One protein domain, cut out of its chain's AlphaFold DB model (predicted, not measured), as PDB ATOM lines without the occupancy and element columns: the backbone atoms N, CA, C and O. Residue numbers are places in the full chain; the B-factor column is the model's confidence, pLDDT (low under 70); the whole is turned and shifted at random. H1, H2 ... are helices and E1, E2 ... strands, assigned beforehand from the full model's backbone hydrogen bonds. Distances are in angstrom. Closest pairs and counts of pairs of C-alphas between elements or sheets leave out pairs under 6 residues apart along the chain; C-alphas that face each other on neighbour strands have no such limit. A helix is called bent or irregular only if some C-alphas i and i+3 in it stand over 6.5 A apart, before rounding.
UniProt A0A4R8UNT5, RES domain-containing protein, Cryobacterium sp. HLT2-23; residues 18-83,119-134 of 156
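What this domain is: This is residues 18 to 83 and 119 to 134 of the 156 residues of the protein "RES domain-containing protein" of Cryobacterium sp. HLT2-23 (UniProt A0A4R8UNT5). Two antiparallel ribbons of two strands each, E2 with E3 and the shorter E1 with E4, follow one another and make one long, turned ribbon; the first part of the helix H1 packs on E2. A long looping stretch with no named element, residues 32 to 68, leads away from the end of E2 and back to H1, and residues 77 to 83, the end of H1 and what follows it, stick out. The printed part has 82 residues, with one named helix and four named strands in the order E1, E2, H1, E3, E4; the class is mixed, helices and strands, with under half of the residues in named elements. It is only just compact, close to loose, with a radius of gyration of the C-alphas of 13.6 A, and spans 34 by 33 by 30 A.

How they stand to each other: E1, residues 18 to 21, and E4, residues 129 to 133, are antiparallel neighbours at 144 degrees between their directions. N 20 and O 130 are within hydrogen-bond range at 2.8 A, as are N 132 and O 18 at 2.7 A. E2, residues 24 to 31, and E3, residues 119 to 126, are antiparallel neighbours at 155 degrees; N 28 and O 122 are 2.8 A apart and N 124 and O 26 3.0 A, both within range. E1 and E2 are apart, and so are E3 and E4, though a tight link of 2 residues joins each pair. The closest C-alphas of E2 and H1, residues 69 to 80, are those of Trp 27 and Leu 69, 5.4 A. H1 comes less near to E3, where the closest C-alphas are those of Leu 69 and Ala 121, 7.5 A. H1 is apart from E1 and from E4. In H1, 6 of 8 O i to N i+4 pairs are within hydrogen-bond range.

Where its parts are: E1 begins at C-alpha 18, (75.067, 138.677, 53.151). E2 is 22.0 A long from first to last C-alpha, H1 17.2 A, E3 20.6 A and E4 13.3 A. H1 begins at C-alpha 69, (74.862, 139.665, 75.657), and is irregular: C-alphas 76 and 79 are 7.2 A apart. E4 ends at C-alpha 133, (70.377, 138.814, 57.024).

The domain as a whole: The two C-alphas farthest apart are those of Asp 83 and Gly 128, 38.9 A. Residues 84 to 118 are not printed, and C-alphas 83 and 119 are 24.2 A apart across the cut. The link from E2 to H1, 37 residues, is long. Mean pLDDT of the printed part is 83.6; residue 18 and residues 132 to 134 are under 70.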
ATOM      1  N   ALA A  18      73.771 138.091  53.465       69.31
ATOM      2  CA  ALA A  18      75.067 138.677  53.151       69.31
ATOM      3  C   ALA A  18      76.145 137.954  53.951       69.31
ATOM      4  O   ALA A  18      75.907 137.564  55.094       69.31
ATOM      5  N   VAL A  19      77.328 137.793  53.368       76.31
ATOM      6  CA  VAL A  19      78.504 137.347  54.114       76.31
ATOM      7  C   VAL A  19      79.064 138.550  54.870       76.31
ATOM      8  O   VAL A  19      79.239 139.621  54.295       76.31
ATOM      9  N   ARG A  20      79.311 138.383  56.165       74.88
ATOM     10  CA  ARG A  20      80.103 139.285  56.995       74.88
ATOM     11  C   ARG A  20      81.434 138.595  57.256       74.88
ATOM     12  O   ARG A  20      81.455 137.518  57.847       74.88
ATOM     13  N   THR A  21      82.512 139.198  56.784       80.88
ATOM     14  CA  THR A  21      83.878 138.791  57.112       80.88
ATOM     15  C   THR A  21      84.258 139.358  58.472       80.88
ATOM     16  O   THR A  21      83.845 140.470  58.803       80.88
ATOM     17  N   ASP A  22      84.985 138.567  59.257       79.62
ATOM     18  CA  ASP A  22      85.575 138.938  60.547       79.62
ATOM     19  C   ASP A  22      84.589 139.654  61.479       79.62
ATOM     20  O   ASP A  22      84.705 140.847  61.765       79.62
ATOM     21  N   PRO A  23      83.552 138.933  61.941       77.44
ATOM     22  CA  PRO A  23      82.492 139.517  62.752       77.44
ATOM     23  C   PRO A  23      82.958 140.083  64.103       77.44
ATOM     24  O   PRO A  23      82.201 140.860  64.694       77.44
ATOM     25  N   GLY A  24      84.171 139.756  64.557       87.00
ATOM     26  CA  GLY A  24      84.763 140.292  65.779       87.00
ATOM     27  C   GLY A  24      84.187 139.633  67.027       87.00
ATOM     28  O   GLY A  24      83.852 138.447  67.009       87.00
ATOM     29  N   GLU A  25      84.082 140.399  68.111       91.81
ATOM     30  CA  GLU A  25      83.552 139.893  69.376       91.81
ATOM     31  C   GLU A  25      82.076 139.494  69.233       91.81
ATOM     32  O   GLU A  25      81.246 140.225  68.681       91.81
ATOM     33  N   VAL A  26      81.751 138.316  69.753       92.06
ATOM     34  CA  VAL A  26      80.398 137.779  69.853       92.06
ATOM     35  C   VAL A  26      80.166 137.198  71.243       92.06
ATOM     36  O   VAL A  26      81.093 136.769  71.931       92.06
ATOM     37  N   TRP A  27      78.901 137.152  71.633       93.56
ATOM     38  CA  TRP A  27      78.421 136.607  72.894       93.56
ATOM     39  C   TRP A  27      77.660 135.309  72.662       93.56
ATOM     40  O   TRP A  27      77.012 135.134  71.630       93.56
ATOM     41  N   ARG A  28      77.696 134.404  73.632       93.88
ATOM     42  CA  ARG A  28      76.911 133.170  73.643       93.88
ATOM     43  C   ARG A  28      76.468 132.854  75.060       93.88
ATOM     44  O   ARG A  28      77.214 133.058  76.010       93.88
ATOM     45  N   ILE A  29      75.265 132.306  75.172       93.81
ATOM     46  CA  ILE A  29      74.793 131.631  76.380       93.81
ATOM     47  C   ILE A  29      74.763 130.145  76.040       93.81
ATOM     48  O   ILE A  29      74.021 129.724  75.152       93.81
ATOM     49  N   GLY A  30      75.634 129.377  76.685       91.62
ATOM     50  CA  GLY A  30      75.783 127.938  76.477       91.62
ATOM     51  C   GLY A  30      75.719 127.182  77.797       91.62
ATOM     52  O   GLY A  30      75.600 127.795  78.855       91.62
ATOM     53  N   TYR A  31      75.798 125.855  77.732       89.94
ATOM     54  CA  TYR A  31      75.907 125.030  78.933       89.94
ATOM     55  C   TYR A  31      77.309 125.149  79.537       89.94
ATOM     56  O   TYR A  31      78.297 125.130  78.805       89.94
ATOM     57  N   GLY A  32      77.392 125.306  80.856       86.44
ATOM     58  CA  GLY A  32      78.669 125.264  81.568       86.44
ATOM     59  C   GLY A  32      79.251 123.840  81.627       86.44
ATOM     60  O   GLY A  32      78.516 122.876  81.407       86.44
ATOM     61  N   PRO A  33      80.553 123.683  81.936       90.06
ATOM     62  CA  PRO A  33      81.537 124.748  82.163       90.06
ATOM     63  C   PRO A  33      82.065 125.389  80.868       90.06
ATOM     64  O   PRO A  33      82.503 126.534  80.898       90.06
ATOM     65  N   GLU A  34      81.953 124.698  79.730       91.75
ATOM     66  CA  GLU A  34      82.521 125.115  78.441       91.75
ATOM     67  C   GLU A  34      81.420 125.526  77.441       91.75
ATOM     68  O   GLU A  34      81.030 124.735  76.578       91.75
ATOM     69  N   PRO A  35      80.898 126.767  77.492       91.00
ATOM     70  CA  PRO A  35      79.723 127.177  76.714       91.00
ATOM     71  C   PRO A  35      79.938 127.156  75.199       91.00
ATOM     72  O   PRO A  35      78.960 127.116  74.446       91.00
ATOM     73  N   TRP A  36      81.189 127.183  74.738       91.38
ATOM     74  CA  TRP A  36      81.555 127.100  73.321       91.38
ATOM     75  C   TRP A  36      81.708 125.671  72.810       91.38
ATOM     76  O   TRP A  36      81.779 125.481  71.593       91.38
ATOM     77  N   ASN A  37      81.694 124.674  73.701       90.88
ATOM     78  CA  ASN A  37      81.629 123.292  73.275       90.88
ATOM     79  C   ASN A  37      80.310 123.011  72.561       90.88
ATOM     80  O   ASN A  37      79.265 123.651  72.746       90.88
ATOM     81  N   TRP A  38      80.390 122.011  71.702       87.25
ATOM     82  CA  TRP A  38      79.225 121.431  71.083       87.25
ATOM     83  C   TRP A  38      78.274 120.893  72.151       87.25
ATOM     84  O   TRP A  38      78.697 120.192  73.062       87.25
ATOM     85  N   VAL A  39      76.982 121.183  71.999       81.06
ATOM     86  CA  VAL A  39      75.943 120.585  72.848       81.06
ATOM     87  C   VAL A  39      75.994 119.063  72.693       81.06
ATOM     88  O   VAL A  39      76.167 118.572  71.574       81.06
ATOM     89  N   ASP A  40      75.863 118.317  73.784       79.50
ATOM     90  CA  ASP A  40      75.861 116.856  73.728       79.50
ATOM     91  C   ASP A  40      74.733 116.339  72.812       79.50
ATOM     92  O   ASP A  40      73.636 116.905  72.762       79.50
ATOM     93  N   TRP A  41      75.005 115.259  72.078       81.38
ATOM     94  CA  TRP A  41      74.005 114.542  71.289       81.38
ATOM     95  C   TRP A  41      72.873 113.973  72.145       81.38
ATOM     96  O   TRP A  41      71.781 113.786  71.620       81.38
ATOM     97  N   ALA A  42      73.081 113.777  73.450       79.00
ATOM     98  CA  ALA A  42      72.020 113.444  74.400       79.00
ATOM     99  C   ALA A  42      70.855 114.457  74.391       79.00
ATOM    100  O   ALA A  42      69.735 114.117  74.761       79.00
ATOM    101  N   HIS A  43      71.090 115.692  73.937       75.88
ATOM    102  CA  HIS A  43      70.055 116.722  73.795       75.88
ATOM    103  C   HIS A  43      69.436 116.789  72.392       75.88
ATOM    104  O   HIS A  43      68.627 117.678  72.115       75.88
ATOM    105  N   ALA A  44      69.826 115.892  71.490       80.38
ATOM    106  CA  ALA A  44      69.235 115.783  70.171       80.38
ATOM    107  C   ALA A  44      67.963 114.926  70.243       80.38
ATOM    108  O   ALA A  44      67.965 113.823  70.784       80.38
ATOM    109  N   VAL A  45      66.876 115.404  69.646       76.31
ATOM    110  CA  VAL A  45      65.630 114.641  69.515       76.31
ATOM    111  C   VAL A  45      65.685 113.901  68.184       76.31
ATOM    112  O   VAL A  45      65.863 114.523  67.138       76.31
ATOM    113  N   ASN A  46      65.579 112.569  68.210       79.19
ATOM    114  CA  ASN A  46      65.714 111.711  67.023       79.19
ATOM    115  C   ASN A  46      67.022 111.958  66.241       79.19
ATOM    116  O   ASN A  46      67.033 112.004  65.011       79.19
ATOM    117  N   GLY A  47      68.129 112.178  66.962       73.31
ATOM    118  CA  GLY A  47      69.444 112.444  66.368       73.31
ATOM    119  C   GLY A  47      69.575 113.823  65.712       73.31
ATOM    120  O   GLY A  47      70.490 114.034  64.913       73.31
ATOM    121  N   ARG A  48      68.667 114.765  66.014       73.62
ATOM    122  CA  ARG A  48      68.680 116.128  65.463       73.62
ATOM    123  C   ARG A  48      68.494 117.203  66.527       73.62
ATOM    124  O   ARG A  48      67.750 117.039  67.490       73.62
ATOM    125  N   PHE A  49      69.140 118.341  66.301       78.69
ATOM    126  CA  PHE A  49      68.824 119.579  67.006       78.69
ATOM    127  C   PHE A  49      67.734 120.316  66.217       78.69
ATOM    128  O   PHE A  49      67.768 120.348  64.989       78.69
ATOM    129  N   ASN A  50      66.741 120.862  66.914       74.44
ATOM    130  CA  ASN A  50      65.553 121.485  66.323       74.44
ATOM    131  C   ASN A  50      65.607 123.020  66.356       74.44
ATOM    132  O   ASN A  50      64.572 123.689  66.323       74.44
ATOM    133  N   GLY A  51      66.805 123.600  66.451       79.44
ATOM    134  CA  GLY A  51      66.964 125.039  66.401       79.44
ATOM    135  C   GLY A  51      66.548 125.591  65.037       79.44
ATOM    136  O   GLY A  51      66.714 124.951  64.002       79.44
ATOM    137  N   ARG A  52      66.056 126.836  65.030       80.00
ATOM    138  CA  ARG A  52      65.540 127.550  63.842       80.00
ATOM    139  C   ARG A  52      66.470 127.492  62.620       80.00
ATOM    140  O   ARG A  52      66.009 127.623  61.490       80.00
ATOM    141  N   TRP A  53      67.777 127.369  62.848       78.00
ATOM    142  CA  TRP A  53      68.809 127.370  61.812       78.00
ATOM    143  C   TRP A  53      69.588 126.061  61.685       78.00
ATOM    144  O   TRP A  53      70.511 126.014  60.867       78.00
ATOM    145  N   ASP A  54      69.237 125.033  62.458       81.88
ATOM    146  CA  ASP A  54      69.876 123.724  62.358       81.88
ATOM    147  C   ASP A  54      69.549 123.039  61.032       81.88
ATOM    148  O   ASP A  54      68.581 123.370  60.343       81.88
ATOM    149  N   ALA A  55      70.433 122.132  60.625       78.31
ATOM    150  CA  ALA A  55      70.297 121.422  59.368       78.31
ATOM    151  C   ALA A  55      69.097 120.467  59.428       78.31
ATOM    152  O   ALA A  55      69.029 119.608  60.308       78.31
ATOM    153  N   LEU A  56      68.182 120.577  58.462       76.44
ATOM    154  CA  LEU A  56      67.040 119.661  58.344       76.44
ATOM    155  C   LEU A  56      67.482 118.211  58.090       76.44
ATOM    156  O   LEU A  56      66.767 117.280  58.444       76.44
ATOM    157  N   ASP A  57      68.655 118.027  57.491       78.81
ATOM    158  CA  ASP A  57      69.267 116.755  57.104       78.81
ATOM    159  C   ASP A  57      70.475 116.374  57.978       78.81
ATOM    160  O   ASP A  57      71.205 115.441  57.652       78.81
ATOM    161  N   SER A  58      70.709 117.093  59.081       74.06
ATOM    162  CA  SER A  58      71.898 116.937  59.932       74.06
ATOM    163  C   SER A  58      73.244 117.188  59.226       74.06
ATOM    164  O   SER A  58      74.287 116.849  59.786       74.06
ATOM    165  N   ALA A  59      73.274 117.820  58.041       80.12
ATOM    166  CA  ALA A  59      74.518 118.069  57.298       80.12
ATOM    167  C   ALA A  59      75.496 119.017  58.015       80.12
ATOM    168  O   ALA A  59      76.689 119.049  57.706       80.12
ATOM    169  N   TYR A  60      75.009 119.814  58.965       76.94
ATOM    170  CA  TYR A  60      75.834 120.692  59.782       76.94
ATOM    171  C   TYR A  60      75.229 120.905  61.170       76.94
ATOM    172  O   TYR A  60      74.043 120.677  61.410       76.94
ATOM    173  N   ARG A  61      76.067 121.406  62.082       78.75
ATOM    174  CA  ARG A  61      75.673 121.838  63.425       78.75
ATOM    175  C   ARG A  61      75.789 123.349  63.547       78.75
ATOM    176  O   ARG A  61      76.682 123.950  62.947       78.75
ATOM    177  N   THR A  62      74.913 123.955  64.343       82.94
ATOM    178  CA  THR A  62      74.895 125.409  64.542       82.94
ATOM    179  C   THR A  62      75.292 125.771  65.965       82.94
ATOM    180  O   THR A  62      74.813 125.191  66.936       82.94
ATOM    181  N   ILE A  63      76.135 126.794  66.088       87.19
ATOM    182  CA  ILE A  63      76.364 127.519  67.336       87.19
ATOM    183  C   ILE A  63      75.671 128.872  67.206       87.19
ATOM    184  O   ILE A  63      75.924 129.636  66.275       87.19
ATOM    185  N   TYR A  64      74.775 129.151  68.147       88.31
ATOM    186  CA  TYR A  64      74.072 130.422  68.257       88.31
ATOM    187  C   TYR A  64      74.917 131.386  69.086       88.31
ATOM    188  O   TYR A  64      75.373 131.030  70.176       88.31
ATOM    189  N   ALA A  65      75.120 132.583  68.543       91.62
ATOM    190  CA  ALA A  65      75.825 133.688  69.169       91.62
ATOM    191  C   ALA A  65      75.147 135.012  68.773       91.62
ATOM    192  O   ALA A  65      74.427 135.081  67.777       91.62
ATOM    193  N   GLY A  66      75.350 136.057  69.564       88.31
ATOM    194  CA  GLY A  66      74.811 137.397  69.353       88.31
ATOM    195  C   GLY A  66      75.913 138.446  69.357       88.31
ATOM    196  O   GLY A  66      77.000 138.213  69.877       88.31
ATOM    197  N   SER A  67      75.638 139.625  68.799       87.50
ATOM    198  CA  SER A  67      76.606 140.730  68.818       87.50
ATOM    199  C   SER A  67      76.692 141.393  70.191       87.50
ATOM    200  O   SER A  67      77.623 142.142  70.456       87.50
ATOM    201  N   THR A  68      75.719 141.130  71.066       88.31
ATOM    202  CA  THR A  68      75.682 141.589  72.455       88.31
ATOM    203  C   THR A  68      75.136 140.484  73.357       88.31
ATOM    204  O   THR A  68      74.387 139.608  72.904       88.31
ATOM    205  N   LEU A  69      75.458 140.547  74.652       91.69
ATOM    206  CA  LEU A  69      74.862 139.665  75.657       91.69
ATOM    207  C   LEU A  69      73.334 139.805  75.696       91.69
ATOM    208  O   LEU A  69      72.624 138.806  75.739       91.69
ATOM    209  N   PHE A  70      72.826 141.036  75.609       91.25
ATOM    210  CA  PHE A  70      71.389 141.309  75.603       91.25
ATOM    211  C   PHE A  70      70.667 140.606  74.442       91.25
ATOM    212  O   PHE A  70      69.651 139.953  74.667       91.25
ATOM    213  N   ALA A  71      71.214 140.651  73.222       86.69
ATOM    214  CA  ALA A  71      70.633 139.936  72.083       86.69
ATOM    215  C   ALA A  71      70.602 138.412  72.307       86.69
ATOM    216  O   ALA A  71      69.649 137.745  71.905       86.69
ATOM    217  N   CYS A  72      71.615 137.858  72.983       90.88
ATOM    218  CA  CYS A  72      71.624 136.444  73.359       90.88
ATOM    219  C   CYS A  72      70.542 136.125  74.397       90.88
ATOM    220  O   CYS A  72      69.826 135.141  74.237       90.88
ATOM    221  N   LEU A  73      70.409 136.958  75.433       90.81
ATOM    222  CA  LEU A  73      69.394 136.791  76.474       90.81
ATOM    223  C   LEU A  73      67.983 136.842  75.887       90.81
ATOM    224  O   LEU A  73      67.180 135.973  76.201       90.81
ATOM    225  N   VAL A  74      67.699 137.792  74.990       90.25
ATOM    226  CA  VAL A  74      66.388 137.904  74.330       90.25
ATOM    227  C   VAL A  74      66.028 136.633  73.562       90.25
ATOM    228  O   VAL A  74      64.917 136.136  73.712       90.25
ATOM    229  N   GLU A  75      66.944 136.077  72.766       89.25
ATOM    230  CA  GLU A  75      66.659 134.848  72.007       89.25
ATOM    231  C   GLU A  75      66.492 133.627  72.919       89.25
ATOM    232  O   GLU A  75      65.592 132.816  72.706       89.25
ATOM    233  N   VAL A  76      67.339 133.482  73.943       89.12
ATOM    234  CA  VAL A  76      67.294 132.317  74.839       89.12
ATOM    235  C   VAL A  76      66.071 132.366  75.761       89.12
ATOM    236  O   VAL A  76      65.456 131.329  76.017       89.12
ATOM    237  N   LEU A  77      65.691 133.556  76.231       89.19
ATOM    238  CA  LEU A  77      64.547 133.753  77.122       89.19
ATOM    239  C   LEU A  77      63.220 133.931  76.376       89.19
ATOM    240  O   LEU A  77      62.176 133.955  77.019       89.19
ATOM    241  N   ALA A  78      63.223 134.000  75.039       87.44
ATOM    242  CA  ALA A  78      62.013 134.208  74.240       87.44
ATOM    243  C   ALA A  78      60.889 133.212  74.569       87.44
ATOM    244  O   ALA A  78      59.721 133.586  74.566       87.44
ATOM    245  N   ARG A  79      61.239 131.962  74.902       82.12
ATOM    246  CA  ARG A  79      60.277 130.911  75.272       82.12
ATOM    247  C   ARG A  79      59.612 131.100  76.640       82.12
ATOM    248  O   ARG A  79      58.643 130.413  76.921       82.12
ATOM    249  N   PHE A  80      60.162 131.966  77.487       85.38
ATOM    250  CA  PHE A  80      59.621 132.303  78.808       85.38
ATOM    251  C   PHE A  80      58.895 133.646  78.801       85.38
ATOM    252  O   PHE A  80      58.478 134.127  79.851       85.38
ATOM    253  N   ARG A  81      58.773 134.286  77.633       85.38
ATOM    254  CA  ARG A  81      58.073 135.557  77.515       85.38
ATOM    255  C   ARG A  81      56.631 135.381  77.987       85.38
ATOM    256  O   ARG A  81      55.925 134.510  77.492       85.38
ATOM    257  N   LEU A  82      56.218 136.245  78.911       83.88
ATOM    258  CA  LEU A  82      54.826 136.366  79.330       83.88
ATOM    259  C   LEU A  82      53.952 136.676  78.113       83.88
ATOM    260  O   LEU A  82      54.162 137.686  77.433       83.88
ATOM    261  N   ASP A  83      52.981 135.805  77.868       85.56
ATOM    262  CA  ASP A  83      51.859 136.056  76.975       85.56
ATOM    263  C   ASP A  83      50.601 136.202  77.849       85.56
ATOM    264  O   ASP A  83      50.198 135.223  78.481       85.56
ATOM    265  N   ARG A 119      73.801 127.092  82.872       91.50
ATOM    266  CA  ARG A 119      74.140 127.986  81.760       91.50
ATOM    267  C   ARG A 119      75.179 129.020  82.162       91.50
ATOM    268  O   ARG A 119      75.186 129.529  83.273       91.50
ATOM    269  N   SER A 120      76.029 129.373  81.205       93.69
ATOM    270  CA  SER A 120      77.035 130.417  81.357       93.69
ATOM    271  C   SER A 120      77.043 131.342  80.143       93.69
ATOM    272  O   SER A 120      76.907 130.898  78.996       93.69
ATOM    273  N   ALA A 121      77.191 132.640  80.408       94.75
ATOM    274  CA  ALA A 121      77.418 133.653  79.391       94.75
ATOM    275  C   ALA A 121      78.920 133.772  79.118       94.75
ATOM    276  O   ALA A 121      79.716 133.969  80.033       94.75
ATOM    277  N   SER A 122      79.310 133.689  77.851       95.56
ATOM    278  CA  SER A 122      80.706 133.782  77.435       95.56
ATOM    279  C   SER A 122      80.859 134.589  76.153       95.56
ATOM    280  O   SER A 122      79.912 134.760  75.379       95.56
ATOM    281  N   ARG A 123      82.073 135.092  75.941       94.50
ATOM    282  CA  ARG A 123      82.483 135.849  74.762       94.50
ATOM    283  C   ARG A 123      83.555 135.108  73.989       94.50
ATOM    284  O   ARG A 123      84.358 134.394  74.580       94.50
ATOM    285  N   ALA A 124      83.604 135.342  72.686       92.31
ATOM    286  CA  ALA A 124      84.712 134.925  71.841       92.31
ATOM    287  C   ALA A 124      84.910 135.911  70.689       92.31
ATOM    288  O   ALA A 124      83.964 136.566  70.252       92.31
ATOM    289  N   ASN A 125      86.132 135.975  70.162       90.88
ATOM    290  CA  ASN A 125      86.403 136.646  68.896       90.88
ATOM    291  C   ASN A 125      86.212 135.661  67.748       90.88
ATOM    292  O   ASN A 125      86.896 134.643  67.659       90.88
ATOM    293  N   LEU A 126      85.279 135.980  66.859       84.94
ATOM    294  CA  LEU A 126      84.967 135.158  65.710       84.94
ATOM    295  C   LEU A 126      85.628 135.724  64.452       84.94
ATOM    296  O   LEU A 126      85.393 136.867  64.059       84.94
ATOM    297  N   SER A 127      86.434 134.885  63.804       81.50
ATOM    298  CA  SER A 127      87.114 135.182  62.542       81.50
ATOM    299  C   SER A 127      86.436 134.502  61.349       81.50
ATOM    300  O   SER A 127      85.632 133.573  61.496       81.50
ATOM    301  N   GLY A 128      86.783 134.926  60.133       81.00
ATOM    302  CA  GLY A 128      86.296 134.361  58.874       81.00
ATOM    303  C   GLY A 128      84.864 134.768  58.516       81.00
ATOM    304  O   GLY A 128      84.300 135.709  59.066       81.00
ATOM    305  N   GLY A 129      84.279 134.082  57.534       74.62
ATOM    306  CA  GLY A 129      82.959 134.430  57.008       74.62
ATOM    307  C   GLY A 129      81.809 133.880  57.850       74.62
ATOM    308  O   GLY A 129      81.751 132.680  58.119       74.62
ATOM    309  N   VAL A 130      80.850 134.737  58.192       72.75
ATOM    310  CA  VAL A 130      79.529 134.335  58.689       72.75
ATOM    311  C   VAL A 130      78.433 134.875  57.794       72.75
ATOM    312  O   VAL A 130      78.563 135.932  57.186       72.75
ATOM    313  N   LEU A 131      77.314 134.168  57.706       72.38
ATOM    314  CA  LEU A 131      76.162 134.665  56.964       72.38
ATOM    315  C   LEU A 131      75.300 135.542  57.888       72.38
ATOM    316  O   LEU A 131      75.078 135.186  59.030       72.38
ATOM    317  N   ARG A 132      74.763 136.661  57.410       67.62
ATOM    318  CA  ARG A 132      73.883 137.615  58.119       67.62
ATOM    319  C   ARG A 132      72.662 137.915  57.248       67.62
ATOM    320  O   ARG A 132      72.751 137.781  56.035       67.62
ATOM    321  N   ARG A 133      71.520 138.318  57.816       61.12
ATOM    322  CA  ARG A 133      70.377 138.814  57.024       61.12
ATOM    323  C   ARG A 133      70.630 140.250  56.519       61.12
ATOM    324  O   ARG A 133      70.981 141.120  57.314       61.12
ATOM    325  N   ARG A 134      70.447 140.512  55.220       56.75
ATOM    326  CA  ARG A 134      70.503 141.870  54.637       56.75
ATOM    327  C   ARG A 134      69.337 142.721  55.162       56.75
ATOM    328  O   ARG A 134      68.255 142.195  55.404       56.75
TER     329      ARG A 134